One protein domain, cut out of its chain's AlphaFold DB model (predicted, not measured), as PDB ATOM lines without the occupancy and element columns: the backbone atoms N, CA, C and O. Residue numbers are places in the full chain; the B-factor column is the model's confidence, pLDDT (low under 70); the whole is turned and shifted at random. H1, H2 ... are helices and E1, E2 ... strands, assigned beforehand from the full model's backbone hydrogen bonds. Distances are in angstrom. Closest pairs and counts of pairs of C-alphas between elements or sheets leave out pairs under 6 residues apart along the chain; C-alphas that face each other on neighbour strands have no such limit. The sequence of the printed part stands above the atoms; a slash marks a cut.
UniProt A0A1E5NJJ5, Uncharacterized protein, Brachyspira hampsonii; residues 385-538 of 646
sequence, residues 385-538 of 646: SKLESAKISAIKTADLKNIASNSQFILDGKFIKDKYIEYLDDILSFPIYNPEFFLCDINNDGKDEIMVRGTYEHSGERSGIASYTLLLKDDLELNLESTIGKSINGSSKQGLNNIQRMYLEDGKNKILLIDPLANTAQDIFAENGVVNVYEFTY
ATOM      1  N   SER A 385       9.863  49.444 191.055       80.06
ATOM      2  CA  SER A 385       8.702  49.263 190.179       80.06
ATOM      3  C   SER A 385       8.161  50.585 189.627       80.06
ATOM      4  O   SER A 385       7.669  50.609 188.493       80.06
ATOM      5  N   LYS A 386       8.328  51.683 190.377       82.75
ATOM      6  CA  LYS A 386       7.819  53.029 190.066       82.75
ATOM      7  C   LYS A 386       8.749  53.857 189.183       82.75
ATOM      8  O   LYS A 386       8.414  54.992 188.857       82.75
ATOM      9  N   LEU A 387       9.894  53.300 188.798       82.44
ATOM     10  CA  LEU A 387      10.866  53.969 187.945       82.44
ATOM     11  C   LEU A 387      10.303  54.276 186.557       82.44
ATOM     12  O   LEU A 387       9.776  53.382 185.880       82.44
ATOM     13  N   GLU A 388      10.495  55.521 186.117       87.12
ATOM     14  CA  GLU A 388      10.263  55.912 184.731       87.12
ATOM     15  C   GLU A 388      11.255  55.168 183.832       87.12
ATOM     16  O   GLU A 388      12.447  55.086 184.119       87.12
ATOM     17  N   SER A 389      10.757  54.567 182.754       88.25
ATOM     18  CA  SER A 389      11.619  53.823 181.834       88.25
ATOM     19  C   SER A 389      12.548  54.777 181.087       88.25
ATOM     20  O   SER A 389      12.110  55.823 180.615       88.25
ATOM     21  N   ALA A 390      13.816  54.385 180.941       89.88
ATOM     22  CA  ALA A 390      14.773  55.111 180.113       89.88
ATOM     23  C   ALA A 390      14.255  55.242 178.673       89.88
ATOM     24  O   ALA A 390      13.500  54.393 178.177       89.88
ATOM     25  N   LYS A 391      14.685  56.294 177.974       88.56
ATOM     26  CA  LYS A 391      14.299  56.506 176.578       88.56
ATOM     27  C   LYS A 391      15.047  55.512 175.690       88.56
ATOM     28  O   LYS A 391      16.196  55.733 175.333       88.56
ATOM     29  N   ILE A 392      14.369  54.431 175.318       89.75
ATOM     30  CA  ILE A 392      14.954  53.331 174.548       89.75
ATOM     31  C   ILE A 392      14.336  53.296 173.155       89.75
ATOM     32  O   ILE A 392      13.125  53.111 173.006       89.75
ATOM     33  N   SER A 393      15.175  53.428 172.129       90.38
ATOM     34  CA  SER A 393      14.743  53.298 170.734       90.38
ATOM     35  C   SER A 393      15.163  51.940 170.187       90.38
ATOM     36  O   SER A 393      16.347  51.625 170.131       90.38
ATOM     37  N   ALA A 394      14.205  51.113 169.768       89.06
ATOM     38  CA  ALA A 394      14.522  49.834 169.140       89.06
ATOM     39  C   ALA A 394      15.200  50.058 167.778       89.06
ATOM     40  O   ALA A 394      14.685  50.805 166.942       89.06
ATOM     41  N   ILE A 395      16.315  49.369 167.535       86.88
ATOM     42  CA  ILE A 395      16.983  49.350 166.229       86.88
ATOM     43  C   ILE A 395      16.561  48.089 165.473       86.88
ATOM     44  O   ILE A 395      16.597  46.979 166.007       86.88
ATOM     45  N   LYS A 396      16.131  48.237 164.215       82.62
ATOM     46  CA  LYS A 396      15.779  47.069 163.399       82.62
ATOM     47  C   LYS A 396      17.056  46.391 162.930       82.62
ATOM     48  O   LYS A 396      18.021  47.048 162.557       82.62
ATOM     49  N   THR A 397      17.034  45.067 162.816       76.94
ATOM     50  CA  THR A 397      18.189  44.291 162.336       76.94
ATOM     51  C   THR A 397      18.698  44.753 160.963       76.94
ATOM     52  O   THR A 397      19.893  44.699 160.698       76.94
ATOM     53  N   ALA A 398      17.809  45.238 160.087       76.75
ATOM     54  CA  ALA A 398      18.186  45.784 158.783       76.75
ATOM     55  C   ALA A 398      18.984  47.100 158.876       76.75
ATOM     56  O   ALA A 398      19.774  47.392 157.979       76.75
ATOM     57  N   ASP A 399      18.806  47.862 159.957       79.25
ATOM     58  CA  ASP A 399      19.469  49.147 160.174       79.25
ATOM     59  C   ASP A 399      20.913  48.962 160.680       79.25
ATOM     60  O   ASP A 399      21.753  49.823 160.432       79.25
ATOM     61  N   LEU A 400      21.248  47.807 161.280       78.31
ATOM     62  CA  LEU A 400      22.594  47.501 161.801       78.31
ATOM     63  C   LEU A 400      23.701  47.618 160.736       78.31
ATOM     64  O   LEU A 400      24.791  48.096 161.038       78.31
ATOM     65  N   LYS A 401      23.420  47.258 159.471       72.19
ATOM     66  CA  LYS A 401      24.374  47.392 158.347       72.19
ATOM     67  C   LYS A 401      24.876  48.829 158.176       72.19
ATOM     68  O   LYS A 401      26.019  49.038 157.783       72.19
ATOM     69  N   ASN A 402      24.005  49.806 158.418       70.06
ATOM     70  CA  ASN A 402      24.318  51.210 158.177       70.06
ATOM     71  C   ASN A 402      25.165  51.819 159.297       70.06
ATOM     72  O   ASN A 402      25.758  52.872 159.087       70.06
ATOM     73  N   ILE A 403      25.211  51.170 160.461       71.25
ATOM     74  CA  ILE A 403      25.872  51.692 161.658       71.25
ATOM     75  C   ILE A 403      27.201  50.959 161.919       71.25
ATOM     76  O   ILE A 403      28.135  51.568 162.423       71.25
ATOM     77  N   ALA A 404      27.339  49.700 161.481       70.69
ATOM     78  CA  ALA A 404      28.511  48.864 161.746       70.69
ATOM     79  C   ALA A 404      29.328  48.544 160.479       70.69
ATOM     80  O   ALA A 404      29.106  47.532 159.810       70.69
ATOM     81  N   SER A 405      30.313  49.381 160.141       66.75
ATOM     82  CA  SER A 405      31.098  49.237 158.900       66.75
ATOM     83  C   SER A 405      32.166  48.129 158.910       66.75
ATOM     84  O   SER A 405      32.608  47.736 157.834       66.75
ATOM     85  N   ASN A 406      32.552  47.593 160.078       73.69
ATOM     86  CA  ASN A 406      33.660  46.626 160.223       73.69
ATOM     87  C   ASN A 406      33.292  45.329 160.973       73.69
ATOM     88  O   ASN A 406      34.177  44.549 161.315       73.69
ATOM     89  N   SER A 407      32.011  45.087 161.249       83.19
ATOM     90  CA  SER A 407      31.605  43.950 162.081       83.19
ATOM     91  C   SER A 407      31.843  42.599 161.397       83.19
ATOM     92  O   SER A 407      31.336  42.355 160.298       83.19
ATOM     93  N   GLN A 408      32.517  41.670 162.084       86.19
ATOM     94  CA  GLN A 408      32.672  40.272 161.643       86.19
ATOM     95  C   GLN A 408      31.346  39.486 161.606       86.19
ATOM     96  O   GLN A 408      31.247  38.432 160.969       86.19
ATOM     97  N   PHE A 409      30.304  40.016 162.252       88.50
ATOM     98  CA  PHE A 409      28.961  39.437 162.279       88.50
ATOM     99  C   PHE A 409      28.108  39.869 161.081       88.50
ATOM    100  O   PHE A 409      26.959  39.447 160.959       88.50
ATOM    101  N   ILE A 410      28.645  40.697 160.180       84.69
ATOM    102  CA  ILE A 410      27.957  41.158 158.973       84.69
ATOM    103  C   ILE A 410      28.598  40.510 157.742       84.69
ATOM    104  O   ILE A 410      29.785  40.676 157.481       84.69
ATOM    105  N   LEU A 411      27.790  39.811 156.940       80.75
ATOM    106  CA  LEU A 411      28.199  39.250 155.646       80.75
ATOM    107  C   LEU A 411      27.252  39.744 154.554       80.75
ATOM    108  O   LEU A 411      26.033  39.692 154.718       80.75
ATOM    109  N   ASP A 412      27.803  40.258 153.454       81.69
ATOM    110  CA  ASP A 412      27.042  40.827 152.328       81.69
ATOM    111  C   ASP A 412      26.010  41.893 152.752       81.69
ATOM    112  O   ASP A 412      24.965  42.101 152.128       81.69
ATOM    113  N   GLY A 413      26.303  42.594 153.850       76.50
ATOM    114  CA  GLY A 413      25.417  43.591 154.433       76.50
ATOM    115  C   GLY A 413      24.202  43.029 155.168       76.50
ATOM    116  O   GLY A 413      23.230  43.755 155.366       76.50
ATOM    117  N   LYS A 414      24.222  41.753 155.547       80.88
ATOM    118  CA  LYS A 414      23.211  41.141 156.408       80.88
ATOM    119  C   LYS A 414      23.858  40.710 157.717       80.88
ATOM    120  O   LYS A 414      24.926  40.106 157.712       80.88
ATOM    121  N   PHE A 415      23.195  41.020 158.825       86.25
ATOM    122  CA  PHE A 415      23.598  40.550 160.143       86.25
ATOM    123  C   PHE A 415      23.389  39.032 160.244       86.25
ATOM    124  O   PHE A 415      22.283  38.537 160.010       86.25
ATOM    125  N   ILE A 416      24.450  38.302 160.580       88.81
ATOM    126  CA  ILE A 416      24.413  36.865 160.831       88.81
ATOM    127  C   ILE A 416      24.192  36.651 162.327       88.81
ATOM    128  O   ILE A 416      25.134  36.650 163.116       88.81
ATOM    129  N   LYS A 417      22.927  36.437 162.695       87.19
ATOM    130  CA  LYS A 417      22.504  36.223 164.084       87.19
ATOM    131  C   LYS A 417      23.238  35.051 164.743       87.19
ATOM    132  O   LYS A 417      23.719  35.218 165.853       87.19
ATOM    133  N   ASP A 418      23.379  33.921 164.054       89.25
ATOM    134  CA  ASP A 418      23.979  32.708 164.628       89.25
ATOM    135  C   ASP A 418      25.446  32.924 165.033       89.25
ATOM    136  O   ASP A 418      25.816  32.628 166.161       89.25
ATOM    137  N   LYS A 419      26.249  33.571 164.174       90.88
ATOM    138  CA  LYS A 419      27.644  33.928 164.489       90.88
ATOM    139  C   LYS A 419      27.760  34.864 165.689       90.88
ATOM    140  O   LYS A 419      28.715  34.779 166.450       90.88
ATOM    141  N   TYR A 420      26.819  35.797 165.824       91.75
ATOM    142  CA  TYR A 420      26.815  36.714 166.957       91.75
ATOM    143  C   TYR A 420      26.411  36.015 168.259       91.75
ATOM    144  O   TYR A 420      26.970  36.307 169.309       91.75
ATOM    145  N   ILE A 421      25.464  35.076 168.190       91.06
ATOM    146  CA  ILE A 421      25.080  34.247 169.336       91.06
ATOM    147  C   ILE A 421      26.254  33.378 169.782       91.06
ATOM    148  O   ILE A 421      26.531  33.353 170.972       91.06
ATOM    149  N   GLU A 422      26.951  32.724 168.848       91.00
ATOM    150  CA  GLU A 422      28.167  31.946 169.135       91.00
ATOM    151  C   GLU A 422      29.227  32.815 169.833       91.00
ATOM    152  O   GLU A 422      29.738  32.440 170.882       91.00
ATOM    153  N   TYR A 423      29.474  34.027 169.322       92.69
ATOM    154  CA  TYR A 423      30.386  34.985 169.955       92.69
ATOM    155  C   TYR A 423      29.989  35.352 171.393       92.69
ATOM    156  O   TYR A 423      30.852  35.459 172.262       92.69
ATOM    157  N   LEU A 424      28.697  35.569 171.655       91.81
ATOM    158  CA  LEU A 424      28.226  35.867 173.007       91.81
ATOM    159  C   LEU A 424      28.290  34.640 173.925       91.81
ATOM    160  O   LEU A 424      28.617  34.805 175.094       91.81
ATOM    161  N   ASP A 425      28.003  33.438 173.423       89.56
ATOM    162  CA  ASP A 425      28.090  32.180 174.185       89.56
ATOM    163  C   ASP A 425      29.529  31.889 174.640       89.56
ATOM    164  O   ASP A 425      29.752  31.465 175.770       89.56
ATOM    165  N   ASP A 426      30.521  32.233 173.815       88.69
ATOM    166  CA  ASP A 426      31.941  32.093 174.163       88.69
ATOM    167  C   ASP A 426      32.392  33.029 175.307       88.69
ATOM    168  O   ASP A 426      33.425  32.787 175.940       88.69
ATOM    169  N   ILE A 427      31.658  34.118 175.566       89.00
ATOM    170  CA  ILE A 427      32.049  35.163 176.531       89.00
ATOM    171  C   ILE A 427      31.176  35.144 177.786       89.00
ATOM    172  O   ILE A 427      31.668  35.366 178.897       89.00
ATOM    173  N   LEU A 428      29.872  34.943 177.623       90.12
ATOM    174  CA  LEU A 428      28.904  35.006 178.707       90.12
ATOM    175  C   LEU A 428      28.825  33.669 179.442       90.12
ATOM    176  O   LEU A 428      29.028  32.602 178.882       90.12
ATOM    177  N   SER A 429      28.451  33.708 180.721       87.38
ATOM    178  CA  SER A 429      28.252  32.476 181.497       87.38
ATOM    179  C   SER A 429      27.008  31.682 181.074       87.38
ATOM    180  O   SER A 429      26.890  30.509 181.412       87.38
ATOM    181  N   PHE A 430      26.071  32.330 180.375       88.62
ATOM    182  CA  PHE A 430      24.862  31.717 179.826       88.62
ATOM    183  C   PHE A 430      24.589  32.304 178.432       88.62
ATOM    184  O   PHE A 430      24.689  33.527 178.292       88.62
ATOM    185  N   PRO A 431      24.202  31.483 177.439       88.50
ATOM    186  CA  PRO A 431      23.973  31.933 176.066       88.50
ATOM    187  C   PRO A 431      22.812  32.924 175.961       88.50
ATOM    188  O   PRO A 431      21.923  32.944 176.803       88.50
ATOM    189  N   ILE A 432      22.754  33.693 174.869       88.38
ATOM    190  CA  ILE A 432      21.591  34.522 174.512       88.38
ATOM    191  C   ILE A 432      21.113  34.133 173.112       88.38
ATOM    192  O   ILE A 432      21.712  34.532 172.121       88.38
ATOM    193  N   TYR A 433      19.996  33.411 172.995       83.88
ATOM    194  CA  TYR A 433      19.508  32.952 171.681       83.88
ATOM    195  C   TYR A 433      18.718  34.004 170.890       83.88
ATOM    196  O   TYR A 433      18.546  33.895 169.673       83.88
ATOM    197  N   ASN A 434      18.208  35.032 171.566       86.31
ATOM    198  CA  ASN A 434      17.409  36.091 170.955       86.31
ATOM    199  C   ASN A 434      17.916  37.472 171.394       86.31
ATOM    200  O   ASN A 434      17.248  38.131 172.186       86.31
ATOM    201  N   PRO A 435      19.092  37.907 170.900       89.81
ATOM    202  CA  PRO A 435      19.589  39.250 171.161       89.81
ATOM    203  C   PRO A 435      18.660  40.301 170.542       89.81
ATOM    204  O   PRO A 435      18.341  40.248 169.351       89.81
ATOM    205  N   GLU A 436      18.257  41.271 171.356       91.62
ATOM    206  CA  GLU A 436      17.493  42.447 170.953       91.62
ATOM    207  C   GLU A 436      18.380  43.682 171.047       91.62
ATOM    208  O   GLU A 436      18.881  44.017 172.120       91.62
ATOM    209  N   PHE A 437      18.558  44.370 169.926       92.38
ATOM    210  CA  PHE A 437      19.363  45.579 169.870       92.38
ATOM    211  C   PHE A 437      18.498  46.814 170.109       92.38
ATOM    212  O   PHE A 437      17.349  46.894 169.658       92.38
ATOM    213  N   PHE A 438      19.073  47.815 170.763       94.12
ATOM    214  CA  PHE A 438      18.441  49.112 170.961       94.12
ATOM    215  C   PHE A 438      19.488  50.218 171.107       94.12
ATOM    216  O   PHE A 438      20.680  49.956 171.252       94.12
ATOM    217  N   LEU A 439      19.005  51.451 171.036       93.75
ATOM    218  CA  LEU A 439      19.760  52.678 171.218       93.75
ATOM    219  C   LEU A 439      19.393  53.321 172.556       93.75
ATOM    220  O   LEU A 439      18.205  53.380 172.905       93.75
ATOM    221  N   CYS A 440      20.410  53.775 173.284       92.62
ATOM    222  CA  CYS A 440      20.281  54.459 174.566       92.62
ATOM    223  C   CYS A 440      21.462  55.416 174.750       92.62
ATOM    224  O   CYS A 440      22.599  54.979 174.621       92.62
ATOM    225  N   ASP A 441      21.195  56.677 175.081       93.25
ATOM    226  CA  ASP A 441      22.199  57.641 175.550       93.25
ATOM    227  C   ASP A 441      22.583  57.314 177.000       93.25
ATOM    228  O   ASP A 441      22.096  57.932 177.950       93.25
ATOM    229  N   ILE A 442      23.383  56.260 177.187       93.25
ATOM    230  CA  ILE A 442      23.807  55.793 178.514       93.25
ATOM    231  C   ILE A 442      24.953  56.651 179.067       93.25
ATOM    232  O   ILE A 442      25.172  56.696 180.282       93.25
ATOM    233  N   ASN A 443      25.662  57.368 178.187       91.50
ATOM    234  CA  ASN A 443      26.666  58.356 178.575       91.50
ATOM    235  C   ASN A 443      26.068  59.698 179.039       91.50
ATOM    236  O   ASN A 443      26.780  60.485 179.673       91.50
ATOM    237  N   ASN A 444      24.779  59.941 178.778       91.38
ATOM    238  CA  ASN A 444      24.070  61.194 179.044       91.38
ATOM    239  C   ASN A 444      24.744  62.413 178.382       91.38
ATOM    240  O   ASN A 444      24.819  63.493 178.979       91.38
ATOM    241  N   ASP A 445      25.267  62.236 177.165       90.94
ATOM    242  CA  ASP A 445      25.969  63.271 176.389       90.94
ATOM    243  C   ASP A 445      25.191  63.731 175.138       90.94
ATOM    244  O   ASP A 445      25.664  64.586 174.378       90.94
ATOM    245  N   GLY A 446      23.972  63.213 174.954       88.81
ATOM    246  CA  GLY A 446      23.097  63.496 173.823       88.81
ATOM    247  C   GLY A 446      23.328  62.596 172.608       88.81
ATOM    248  O   GLY A 446      22.730  62.862 171.558       88.81
ATOM    249  N   LYS A 447      24.181  61.570 172.707       90.50
ATOM    250  CA  LYS A 447      24.406  60.578 171.649       90.50
ATOM    251  C   LYS A 447      23.924  59.214 172.100       90.50
ATOM    252  O   LYS A 447      24.178  58.794 173.213       90.50
ATOM    253  N   ASP A 448      23.264  58.505 171.197       90.94
ATOM    254  CA  ASP A 448      22.808  57.154 171.485       90.94
ATOM    255  C   ASP A 448      23.930  56.133 171.253       90.94
ATOM    256  O   ASP A 448      24.511  56.069 170.165       90.94
ATOM    257  N   GLU A 449      24.170  55.272 172.239       92.50
ATOM    258  CA  GLU A 449      25.007  54.087 172.097       92.50
ATOM    259  C   GLU A 449      24.199  52.851 171.686       92.50
ATOM    260  O   GLU A 449      23.024  52.692 172.030       92.50
ATOM    261  N   ILE A 450      24.859  51.928 170.981       93.38
ATOM    262  CA  ILE A 450      24.282  50.632 170.621       93.38
ATOM    263  C   ILE A 450      24.396  49.687 171.812       93.38
ATOM    264  O   ILE A 450      25.480  49.432 172.342       93.38
ATOM    265  N   MET A 451      23.271  49.105 172.198       94.25
ATOM    266  CA  MET A 451      23.195  48.113 173.256       94.25
ATOM    267  C   MET A 451      22.468  46.864 172.769       94.25
ATOM    268  O   MET A 451      21.692  46.898 171.809       94.25
ATOM    269  N   VAL A 452      22.706  45.753 173.456       93.38
ATOM    270  CA  VAL A 452      21.982  44.499 173.255       93.38
ATOM    271  C   VAL A 452      21.449  43.996 174.582       93.38
ATOM    272  O   VAL A 452      22.127  44.065 175.605       93.38
ATOM    273  N   ARG A 453      20.234  43.458 174.571       93.19
ATOM    274  CA  ARG A 453      19.687  42.707 175.698       93.19
ATOM    275  C   ARG A 453      19.247  41.319 175.276       93.19
ATOM    276  O   ARG A 453      18.939  41.082 174.108       93.19
ATOM    277  N   GLY A 454      19.158  40.421 176.240       91.88
ATOM    278  CA  GLY A 454      18.530  39.130 176.028       91.88
ATOM    279  C   GLY A 454      18.519  38.276 177.279       91.88
ATOM    280  O   GLY A 454      19.129  38.616 178.294       91.88
ATOM    281  N   THR A 455      17.783  37.175 177.194       92.12
ATOM    282  CA  THR A 455      17.566  36.268 178.314       92.12
ATOM    283  C   THR A 455      17.750  34.812 177.909       92.12
ATOM    284  O   THR A 455      17.573  34.451 176.742       92.12
ATOM    285  N   TYR A 456      18.043  33.970 178.896       90.88
ATOM    286  CA  TYR A 456      18.117  32.521 178.757       90.88
ATOM    287  C   TYR A 456      17.515  31.830 179.972       90.88
ATOM    288  O   TYR A 456      17.877  32.115 181.112       90.88
ATOM    289  N   GLU A 457      16.587  30.914 179.717       90.44
ATOM    290  CA  GLU A 457      15.999  30.068 180.750       90.44
ATOM    291  C   GLU A 457      16.913  28.865 180.992       90.44
ATOM    292  O   GLU A 457      17.077  28.000 180.130       90.44
ATOM    293  N   HIS A 458      17.515  28.808 182.179       84.62
ATOM    294  CA  HIS A 458      18.338  27.691 182.610       84.62
ATOM    295  C   HIS A 458      17.501  26.710 183.436       84.62
ATOM    296  O   HIS A 458      16.893  27.081 184.438       84.62
ATOM    297  N   SER A 459      17.499  25.437 183.038       82.56
ATOM    298  CA  SER A 459      16.731  24.369 183.690       82.56
ATOM    299  C   SER A 459      17.585  23.399 184.524       82.56
ATOM    300  O   SER A 459      17.113  22.310 184.844       82.56
ATOM    301  N   GLY A 460      18.848  23.735 184.814       74.06
ATOM    302  CA  GLY A 460      19.737  22.918 185.653       74.06
ATOM    303  C   GLY A 460      19.405  22.995 187.149       74.06
ATOM    304  O   GLY A 460      18.388  23.562 187.541       74.06
ATOM    305  N   GLU A 461      20.282  22.450 188.002       57.88
ATOM    306  CA  GLU A 461      20.092  22.415 189.469       57.88
ATOM    307  C   GLU A 461      19.867  23.805 190.090       57.88
ATOM    308  O   GLU A 461      19.165  23.934 191.091       57.88
ATOM    309  N   ARG A 462      20.412  24.858 189.469       65.31
ATOM    310  CA  ARG A 462      20.115  26.261 189.784       65.31
ATOM    311  C   ARG A 462      19.179  26.837 188.728       65.31
ATOM    312  O   ARG A 462      19.599  27.658 187.920       65.31
ATOM    313  N   SER A 463      17.936  26.368 188.684       79.25
ATOM    314  CA  SER A 463      16.972  26.849 187.693       79.25
ATOM    315  C   SER A 463      16.749  28.363 187.813       79.25
ATOM    316  O   SER A 463      16.850  28.945 188.900       79.25
ATOM    317  N   GLY A 464      16.505  29.027 186.684       85.69
ATOM    318  CA  GLY A 464      16.414  30.481 186.678       85.69
ATOM    319  C   GLY A 464      16.435  31.120 185.300       85.69
ATOM    320  O   GLY A 464      16.538  30.440 184.281       85.69
ATOM    321  N   ILE A 465      16.367  32.450 185.284       89.38
ATOM    322  CA  ILE A 465      16.489  33.255 184.065       89.38
ATOM    323  C   ILE A 465      17.796  34.035 184.147       89.38
ATOM    324  O   ILE A 465      17.978  34.860 185.043       89.38
ATOM    325  N   ALA A 466      18.716  33.768 183.226       90.00
ATOM    326  CA  ALA A 466      19.862  34.628 182.992       90.00
ATOM    327  C   ALA A 466      19.419  35.803 182.131       90.00
ATOM    328  O   ALA A 466      18.832  35.593 181.073       90.00
ATOM    329  N   SER A 467      19.684  37.021 182.590       90.94
ATOM    330  CA  SER A 467      19.396  38.245 181.842       90.94
ATOM    331  C   SER A 467      20.690  39.003 181.597       90.94
ATOM    332  O   SER A 467      21.598  38.960 182.428       90.94
ATOM    333  N   TYR A 468      20.765  39.692 180.461       93.19
ATOM    334  CA  TYR A 468      21.896  40.537 180.101       93.19
ATOM    335  C   TYR A 468      21.422  41.815 179.418       93.19
ATOM    336  O   TYR A 468      20.528  41.774 178.570       93.19
ATOM    337  N   THR A 469      22.076  42.925 179.750       94.19
ATOM    338  CA  THR A 469      21.962  44.227 179.085       94.19
ATOM    339  C   THR A 469      23.378  44.755 178.919       94.19
ATOM    340  O   THR A 469      24.018  45.128 179.902       94.19
ATOM    341  N   LEU A 470      23.883  44.719 177.688       94.50
ATOM    342  CA  LEU A 470      25.297  44.880 177.361       94.50
ATOM    343  C   LEU A 470      25.505  46.058 176.410       94.50
ATOM    344  O   LEU A 470      24.712  46.285 175.493       94.50
ATOM    345  N   LEU A 471      26.597  46.788 176.620       95.75
ATOM    346  CA  LEU A 471      27.031  47.895 175.777       95.75
ATOM    347  C   LEU A 471      27.942  47.397 174.654       95.75
ATOM    348  O   LEU A 471      28.909  46.669 174.909       95.75
ATOM    349  N   LEU A 472      27.682  47.845 173.430       94.12
ATOM    350  CA  LEU A 472      28.449  47.468 172.249       94.12
ATOM    351  C   LEU A 472      29.330  48.613 171.746       94.12
ATOM    352  O   LEU A 472      29.157  49.780 172.100       94.12
ATOM    353  N   LYS A 473      30.313  48.247 170.930       92.12
ATOM    354  CA  LYS A 473      31.025  49.146 170.023       92.12
ATOM    355  C   LYS A 473      30.217  49.316 168.729       92.12
ATOM    356  O   LYS A 473      29.293  48.549 168.454       92.12
ATOM    357  N   ASP A 474      30.625  50.264 167.889       85.75
ATOM    358  CA  ASP A 474      30.009  50.483 166.573       85.75
ATOM    359  C   ASP A 474      30.117  49.253 165.654       85.75
ATOM    360  O   ASP A 474      29.261  49.038 164.804       85.75
ATOM    361  N   ASP A 475      31.135  48.405 165.828       88.06
ATOM    362  CA  ASP A 475      31.311  47.140 165.098       88.06
ATOM    363  C   ASP A 475      30.555  45.948 165.720       88.06
ATOM    364  O   ASP A 475      30.721  44.807 165.279       88.06
ATOM    365  N   LEU A 476      29.663  46.219 166.678       90.38
ATOM    366  CA  LEU A 476      28.822  45.260 167.400       90.38
ATOM    367  C   LEU A 476      29.572  44.325 168.358       90.38
ATOM    368  O   LEU A 476      28.937  43.461 168.955       90.38
ATOM    369  N   GLU A 477      30.881  44.477 168.554       91.25
ATOM    370  CA  GLU A 477      31.583  43.743 169.611       91.25
ATOM    371  C   GLU A 477      31.261  44.318 170.995       91.25
ATOM    372  O   GLU A 477      30.889  45.488 171.135       91.25
ATOM    373  N   LEU A 478      31.431  43.515 172.051       92.88
ATOM    374  CA  LEU A 478      31.269  44.007 173.419       92.88
ATOM    375  C   LEU A 478      32.263  45.138 173.700       92.88
ATOM    376  O   LEU A 478      33.476  45.022 173.494       92.88
ATOM    377  N   ASN A 479      31.754  46.243 174.233       93.31
ATOM    378  CA  ASN A 479      32.591  47.357 174.644       93.31
ATOM    379  C   ASN A 479      33.266  47.037 175.984       93.31
ATOM    380  O   ASN A 479      32.737  47.330 177.054       93.31
ATOM    381  N   LEU A 480      34.434  46.403 175.924       89.56
ATOM    382  CA  LEU A 480      35.245  46.052 177.098       89.56
ATOM    383  C   LEU A 480      36.347  47.080 177.396       89.56
ATOM    384  O   LEU A 480      37.138  46.901 178.320       89.56
ATOM    385  N   GLU A 481      36.436  48.150 176.605       90.00
ATOM    386  CA  GLU A 481      37.541  49.113 176.657       90.00
ATOM    387  C   GLU A 481      37.138  50.425 177.326       90.00
ATOM    388  O   GLU A 481      37.888  50.925 178.174       90.00
ATOM    389  N   SER A 482      35.955  50.953 176.986       91.06
ATOM    390  CA  SER A 482      35.444  52.191 177.580       91.06
ATOM    391  C   SER A 482      35.141  52.011 179.067       91.06
ATOM    392  O   SER A 482      34.786  50.923 179.523       91.06
ATOM    393  N   THR A 483      35.254  53.092 179.838       91.44
ATOM    394  CA  THR A 483      34.986  53.070 181.284       91.44
ATOM    395  C   THR A 483      33.559  52.606 181.592       91.44
ATOM    396  O   THR A 483      33.355  51.794 182.497       91.44
ATOM    397  N   ILE A 484      32.574  53.071 180.816       92.56
ATOM    398  CA  ILE A 484      31.169  52.701 181.021       92.56
ATOM    399  C   ILE A 484      30.894  51.270 180.555       92.56
ATOM    400  O   ILE A 484      30.243  50.511 181.268       92.56
ATOM    401  N   GLY A 485      31.492  50.854 179.435       92.94
ATOM    402  CA  GLY A 485      31.398  49.489 178.929       92.94
ATOM    403  C   GLY A 485      31.988  48.466 179.892       92.94
ATOM    404  O   GLY A 485      31.332  47.476 180.194       92.94
ATOM    405  N   LYS A 486      33.158  48.746 180.480       92.12
ATOM    406  CA  LYS A 486      33.741  47.916 181.552       92.12
ATOM    407  C   LYS A 486      32.817  47.792 182.760       92.12
ATOM    408  O   LYS A 486      32.699  46.703 183.312       92.12
ATOM    409  N   SER A 487      32.165  48.885 183.153       93.06
ATOM    410  CA  SER A 487      31.270  48.903 184.316       93.06
ATOM    411  C   SER A 487      29.995  48.089 184.068       93.06
ATOM    412  O   SER A 487      29.594  47.312 184.927       93.06
ATOM    413  N   ILE A 488      29.389  48.218 182.881       94.06
ATOM    414  CA  ILE A 488      28.151  47.512 182.514       94.06
ATOM    415  C   ILE A 488      28.425  46.040 182.183       94.06
ATOM    416  O   ILE A 488      27.814  45.148 182.772       94.06
ATOM    417  N   ASN A 489      29.337  45.786 181.239       93.50
ATOM    418  CA  ASN A 489      29.596  44.453 180.690       93.50
ATOM    419  C   ASN A 489      30.401  43.572 181.649       93.50
ATOM    420  O   ASN A 489      30.276  42.354 181.605       93.50
ATOM    421  N   GLY A 490      31.236  44.179 182.500       88.00
ATOM    422  CA  GLY A 490      32.048  43.475 183.493       88.00
ATOM    423  C   GLY A 490      31.370  43.295 184.851       88.00
ATOM    424  O   GLY A 490      31.997  42.762 185.766       88.00
ATOM    425  N   SER A 491      30.125  43.753 185.020       89.81
ATOM    426  CA  SER A 491      29.422  43.612 186.295       89.81
ATOM    427  C   SER A 491      29.123  42.144 186.602       89.81
ATOM    428  O   SER A 491      28.492  41.442 185.814       89.81
ATOM    429  N   SER A 492      29.488  41.701 187.807       84.88
ATOM    430  CA  SER A 492      29.137  40.374 188.327       84.88
ATOM    431  C   SER A 492      27.633  40.185 188.561       84.88
ATOM    432  O   SER A 492      27.191  39.063 188.795       84.88
ATOM    433  N   LYS A 493      26.842  41.266 188.493       88.12
ATOM    434  CA  LYS A 493      25.376  41.232 188.603       88.12
ATOM    435  C   LYS A 493      24.688  41.017 187.244       88.12
ATOM    436  O   LYS A 493      23.462  40.969 187.174       88.12
ATOM    437  N   GLN A 494      25.448  40.823 186.166       88.44
ATOM    438  CA  GLN A 494      24.944  40.296 184.893       88.44
ATOM    439  C   GLN A 494      24.837  38.763 184.978       88.44
ATOM    440  O   GLN A 494      25.781  38.116 185.423       88.44
ATOM    441  N   GLY A 495      23.711  38.165 184.567       86.06
ATOM    442  CA  GLY A 495      23.555  36.704 184.557       86.06
ATOM    443  C   GLY A 495      22.329  36.168 185.303       86.06
ATOM    444  O   GLY A 495      21.247  36.753 185.257       86.06
ATOM    445  N   LEU A 496      22.480  34.983 185.903       86.50
ATOM    446  CA  LEU A 496      21.386  34.144 186.407       86.50
ATOM    447  C   LEU A 496      20.692  34.729 187.643       86.50
ATOM    448  O   LEU A 496      21.350  35.035 188.629       86.50
ATOM    449  N   ASN A 497      19.356  34.777 187.608       85.81
ATOM    450  CA  ASN A 497      18.480  35.193 188.712       85.81
ATOM    451  C   ASN A 497      18.665  36.642 189.190       85.81
ATOM    452  O   ASN A 497      18.133  37.013 190.237       85.81
ATOM    453  N   ASN A 498      19.330  37.471 188.387       89.31
ATOM    454  CA  ASN A 498      19.461  38.901 188.625       89.31
ATOM    455  C   ASN A 498      18.398  39.682 187.847       89.31
ATOM    456  O   ASN A 498      18.015  39.320 186.732       89.31
ATOM    457  N   ILE A 499      17.933  40.781 188.436       88.94
ATOM    458  CA  ILE A 499      16.985  41.706 187.812       88.94
ATOM    459  C   ILE A 499      17.780  42.861 187.212       88.94
ATOM    460  O   ILE A 499      18.687  43.400 187.842       88.94
ATOM    461  N   GLN A 500      17.428  43.253 185.992       89.75
ATOM    462  CA  GLN A 500      18.080  44.348 185.282       89.75
ATOM    463  C   GLN A 500      17.038  45.332 184.794       89.75
ATOM    464  O   GLN A 500      16.028  44.936 184.203       89.75
ATOM    465  N   ARG A 501      17.283  46.618 185.023       89.69
ATOM    466  CA  ARG A 501      16.371  47.675 184.607       89.69
ATOM    467  C   ARG A 501      17.145  48.891 184.139       89.69
ATOM    468  O   ARG A 501      18.079  49.327 184.797       89.69
ATOM    469  N   MET A 502      16.710  49.462 183.024       91.06
ATOM    470  CA  MET A 502      17.104  50.814 182.648       91.06
ATOM    471  C   MET A 502      16.001  51.782 183.020       91.06
ATOM    472  O   MET A 502      14.817  51.498 182.806       91.06
ATOM    473  N   TYR A 503      16.388  52.925 183.559       92.12
ATOM    474  CA  TYR A 503      15.444  53.919 184.032       92.12
ATOM    475  C   TYR A 503      15.981  55.334 183.849       92.12
ATOM    476  O   TYR A 503      17.175  55.535 183.619       92.12
ATOM    477  N   LEU A 504      15.060  56.289 183.918       89.25
ATOM    478  CA  LEU A 504      15.344  57.711 183.878       89.25
ATOM    479  C   LEU A 504      15.279  58.282 185.298       89.25
ATOM    480  O   LEU A 504      14.300  58.065 186.013       89.25
ATOM    481  N   GLU A 505      16.295  59.042 185.687       87.75
ATOM    482  CA  GLU A 505      16.302  59.844 186.912       87.75
ATOM    483  C   GLU A 505      16.879  61.221 186.590       87.75
ATOM    484  O   GLU A 505      17.943  61.325 185.985       87.75
ATOM    485  N   ASP A 506      16.140  62.280 186.927       86.12
ATOM    486  CA  ASP A 506      16.506  63.671 186.623       86.12
ATOM    487  C   ASP A 506      16.901  63.908 185.150       86.12
ATOM    488  O   ASP A 506      17.792  64.696 184.831       86.12
ATOM    489  N   GLY A 507      16.227  63.208 184.230       86.06
ATOM    490  CA  GLY A 507      16.482  63.300 182.791       86.06
ATOM    491  C   GLY A 507      17.715  62.537 182.298       86.06
ATOM    492  O   GLY A 507      18.057  62.676 181.126       86.06
ATOM    493  N   LYS A 508      18.360  61.731 183.151       89.69
ATOM    494  CA  LYS A 508      19.529  60.908 182.815       89.69
ATOM    495  C   LYS A 508      19.176  59.425 182.791       89.69
ATOM    496  O   LYS A 508      18.481  58.939 183.683       89.69
ATOM    497  N   ASN A 509      19.672  58.702 181.792       93.19
ATOM    498  CA  ASN A 509      19.550  57.253 181.705       93.19
ATOM    499  C   ASN A 509      20.546  56.581 182.656       93.19
ATOM    500  O   ASN A 509      21.717  56.969 182.747       93.19
ATOM    501  N   LYS A 510      20.065  55.547 183.340       93.00
ATOM    502  CA  LYS A 510      20.820  54.746 184.303       93.00
ATOM    503  C   LYS A 510      20.508  53.259 184.146       93.00
ATOM    504  O   LYS A 510      19.438  52.895 183.647       93.00
ATOM    505  N   ILE A 511      21.420  52.401 184.602       93.12
ATOM    506  CA  ILE A 511      21.245  50.944 184.659       93.12
ATOM    507  C   ILE A 511      21.276  50.490 186.117       93.12
ATOM    508  O   ILE A 511      22.289  50.629 186.797       93.12
ATOM    509  N   LEU A 512      20.181  49.878 186.556       92.81
ATOM    510  CA  LEU A 512      20.043  49.215 187.845       92.81
ATOM    511  C   LEU A 512      20.170  47.700 187.657       92.81
ATOM    512  O   LEU A 512      19.369  47.083 186.950       92.81
ATOM    513  N   LEU A 513      21.165  47.103 188.309       92.75
ATOM    514  CA  LEU A 513      21.389  45.658 188.369       92.75
ATOM    515  C   LEU A 513      21.166  45.182 189.803       92.75
ATOM    516  O   LEU A 513      21.768  45.719 190.730       92.75
ATOM    517  N   ILE A 514      20.320  44.178 189.999       90.69
ATOM    518  CA  ILE A 514      19.910  43.706 191.324       90.69
ATOM    519  C   ILE A 514      20.163  42.207 191.416       90.69
ATOM    520  O   ILE A 514      19.650  41.442 190.601       90.69
ATOM    521  N   ASP A 515      20.884  41.797 192.453       88.69
ATOM    522  CA  ASP A 515      20.918  40.417 192.924       88.69
ATOM    523  C   ASP A 515      19.958  40.300 194.122       88.69
ATOM    524  O   ASP A 515      20.292  40.718 195.241       88.69
ATOM    525  N   PRO A 516      18.738  39.772 193.912       80.81
ATOM    526  CA  PRO A 516      17.746  39.669 194.972       80.81
ATOM    527  C   PRO A 516      18.123  38.630 196.035       80.81
ATOM    528  O   PRO A 516      17.665  38.752 197.171       80.81
ATOM    529  N   LEU A 517      18.949  37.631 195.702       77.31
ATOM    530  CA  LEU A 517      19.380  36.594 196.643       77.31
ATOM    531  C   LEU A 517      20.447  37.139 197.593       77.31
ATOM    532  O   LEU A 517      20.330  36.977 198.809       77.31
ATOM    533  N   ALA A 518      21.442  37.845 197.053       80.56
ATOM    534  CA  ALA A 518      22.447  38.540 197.853       80.56
ATOM    535  C   ALA A 518      21.907  39.829 198.502       80.56
ATOM    536  O   ALA A 518      22.581  40.419 199.344       80.56
ATOM    537  N   ASN A 519      20.702  40.277 198.125       84.12
ATOM    538  CA  ASN A 519      20.109  41.550 198.536       84.12
ATOM    539  C   ASN A 519      21.034  42.751 198.247       84.12
ATOM    540  O   ASN A 519      21.146  43.694 199.036       84.12
ATOM    541  N   THR A 520      21.705  42.716 197.097       89.50
ATOM    542  CA  THR A 520      22.600  43.787 196.648       89.50
ATOM    543  C   THR A 520      22.113  44.362 195.332       89.50
ATOM    544  O   THR A 520      21.558  43.658 194.490       89.50
ATOM    545  N   ALA A 521      22.332  45.653 195.146       91.62
ATOM    546  CA  ALA A 521      22.062  46.343 193.904       91.62
ATOM    547  C   ALA A 521      23.272  47.181 193.498       91.62
ATOM    548  O   ALA A 521      24.122  47.528 194.322       91.62
ATOM    549  N   GLN A 522      23.357  47.461 192.207       92.56
ATOM    550  CA  GLN A 522      24.367  48.301 191.596       92.56
ATOM    551  C   GLN A 522      23.676  49.249 190.621       92.56
ATOM    552  O   GLN A 522      23.010  48.800 189.691       92.56
ATOM    553  N   ASP A 523      23.834  50.546 190.852       91.75
ATOM    554  CA  ASP A 523      23.388  51.601 189.947       91.75
ATOM    555  C   ASP A 523      24.589  52.121 189.149       91.75
ATOM    556  O   ASP A 523      25.619  52.479 189.731       91.75
ATOM    557  N   ILE A 524      24.479  52.123 187.822       93.12
ATOM    558  CA  ILE A 524      25.546  52.509 186.894       93.12
ATOM    559  C   ILE A 524      25.035  53.627 185.993       93.12
ATOM    560  O   ILE A 524      24.020  53.469 185.311       93.12
ATOM    561  N   PHE A 525      25.766  54.738 185.948       91.62
ATOM    562  CA  PHE A 525      25.461  55.857 185.058       91.62
ATOM    563  C   PHE A 525      26.687  56.725 184.795       91.62
ATOM    564  O   PHE A 525      27.636  56.732 185.578       91.62
ATOM    565  N   ALA A 526      26.662  57.497 183.712       90.75
ATOM    566  CA  ALA A 526      27.643  58.549 183.480       90.75
ATOM    567  C   ALA A 526      27.059  59.936 183.740       90.75
ATOM    568  O   ALA A 526      25.902  60.222 183.427       90.75
ATOM    569  N   GLU A 527      27.891  60.808 184.299       82.56
ATOM    570  CA  GLU A 527      27.593  62.217 184.492       82.56
ATOM    571  C   GLU A 527      28.857  63.049 184.266       82.56
ATOM    572  O   GLU A 527      29.909  62.770 184.841       82.56
ATOM    573  N   ASN A 528      28.758  64.088 183.428       81.31
ATOM    574  CA  ASN A 528      29.866  64.999 183.115       81.31
ATOM    575  C   ASN A 528      31.148  64.273 182.648       81.31
ATOM    576  O   ASN A 528      32.260  64.682 182.980       81.31
ATOM    577  N   GLY A 529      30.997  63.171 181.903       79.25
ATOM    578  CA  GLY A 529      32.110  62.343 181.419       79.25
ATOM    579  C   GLY A 529      32.731  61.408 182.467       79.25
ATOM    580  O   GLY A 529      33.708  60.724 182.165       79.25
ATOM    581  N   VAL A 530      32.179  61.355 183.683       87.62
ATOM    582  CA  VAL A 530      32.600  60.440 184.752       87.62
ATOM    583  C   VAL A 530      31.583  59.314 184.884       87.62
ATOM    584  O   VAL A 530      30.387  59.564 184.996       87.62
ATOM    585  N   VAL A 531      32.063  58.072 184.898       92.38
ATOM    586  CA  VAL A 531      31.228  56.890 185.144       92.38
ATOM    587  C   VAL A 531      31.147  56.652 186.643       92.38
ATOM    588  O   VAL A 531      32.172  56.484 187.303       92.38
ATOM    589  N   ASN A 532      29.927  56.625 187.162       91.12
ATOM    590  CA  ASN A 532      29.627  56.348 188.553       91.12
ATOM    591  C   ASN A 532      29.026  54.950 188.677       91.12
ATOM    592  O   ASN A 532      28.162  54.553 187.892       91.12
ATOM    593  N   VAL A 533      29.497  54.215 189.679       91.19
ATOM    594  CA  VAL A 533      29.019  52.879 190.028       91.19
ATOM    595  C   VAL A 533      28.748  52.881 191.524       91.19
ATOM    596  O   VAL A 533      29.684  52.961 192.321       91.19
ATOM    597  N   TYR A 534      27.476  52.814 191.903       89.88
ATOM    598  CA  TYR A 534      27.061  52.783 193.302       89.88
ATOM    599  C   TYR A 534      26.535  51.405 193.652       89.88
ATOM    600  O   TYR A 534      25.507  50.978 193.136       89.88
ATOM    601  N   GLU A 535      27.227  50.721 194.556       90.19
ATOM    602  CA  GLU A 535      26.742  49.480 195.148       90.19
ATOM    603  C   GLU A 535      26.079  49.757 196.492       90.19
ATOM    604  O   GLU A 535      26.599  50.516 197.313       90.19
ATOM    605  N   PHE A 536      24.924  49.142 196.720       88.50
ATOM    606  CA  PHE A 536      24.158  49.328 197.946       88.50
ATOM    607  C   PHE A 536      23.311  48.091 198.256       88.50
ATOM    608  O   PHE A 536      23.039  47.249 197.398       88.50
ATOM    609  N   THR A 537      22.886  47.967 199.512       87.38
ATOM    610  CA  THR A 537      21.908  46.958 199.925       87.38
ATOM    611  C   THR A 537      20.571  47.270 199.268       87.38
ATOM    612  O   THR A 537      20.039  48.351 199.486       87.38
ATOM    613  N   TYR A 538      20.001  46.344 198.501       87.19
ATOM    614  CA  TYR A 538      18.800  46.621 197.705       87.19
ATOM    615  C   TYR A 538      17.566  46.900 198.578       87.19
ATOM    616  O   TYR A 538      16.903  47.928 198.412       87.19
TER     617      TYR A 538
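What this domain is: This is residues 385 to 538 of the 646 residues of an uncharacterized protein of Brachyspira hampsonii (UniProt A0A1E5NJJ5). Two strongly twisted antiparallel sheets meet where E3 of the smaller, E1 to E3, comes near E4 of the larger, E4 to E7, and H3 sits between E3 and the E6 and E7 part of the larger sheet. H1 and H2 lie away from the larger sheet, and the unnamed residues 385 to 399 pair briefly with E1. The printed part has 154 residues with three named helices and seven named strands, in the order H1 H2 E1 E2 E3 H3 E4 E5 E6 E7; the class is mixed, with 74 residues, under half, in named elements. The whole is compact, with a radius of gyration of the C-alphas of 15.5 A and spans of 48 by 44 by 27 A.

Where its parts are: The larger sheet has E4, residues 499 to 505, 18.2 A long; E5, 508 to 515, 22.9 A; E6, 520 to 527, 22.6 A; and E7, 530 to 537, 22.9 A, ending at C-alpha 537 at (21.908, 46.958, 199.925). The smaller has E1, residues 436 to 440, 12.8 A; E2, 449 to 458, 29.2 A; and E3, 464 to 471, 23.1 A. H3 is residues 483 to 489, 10.2 A; H2 is 417 to 425, 12.2 A; H1 is 400 to 403, 5.3 A, beginning at C-alpha 400 at (22.594, 47.501, 161.801).

How they stand to each other: E4 E5 E6 E7 is a meander, each strand the antiparallel neighbour of the one before, with edge strands E4 and E7. N 501 and O 512 are 2.9 A apart, N 513 and O 522 2.9 A, and N 523 and O 534 2.9 A, within hydrogen-bond range. H3 is on this sheet at a height of 8.7 A, over E6 and only just over E7, on which 3 of its 7 C-alphas fall; on the local plane it runs slantwise to E6 at 34 degrees. Its closest C-alphas to E7 are those of Ile 484 and Val 531, 5.9 A. E1 E2 E3 is also a meander, with N 438 and O 451 3.0 A apart and N 454 and O 468 3.0 A. H3 only grazes this sheet with residues 484 to 489. The closest C-alphas of E3 and E4, Ser 467 and Gln 500, are 7.1 A apart. Residues 393 to 394 pair antiparallel with 438 to 439 of E1. H1 and H2 are apart and on neither sheet. In H2 and H3 every O i to N i+4 pair is within hydrogen-bond range; H1 is too short for one.

The domain as a whole: The farthest C-alphas, Asp 412 and Thr 537, are 48.3 A apart. The printed part has no cut. The links H1 to H2 and E3 to H3 are long. Residues 405 and 461 to 462 have pLDDT under 70.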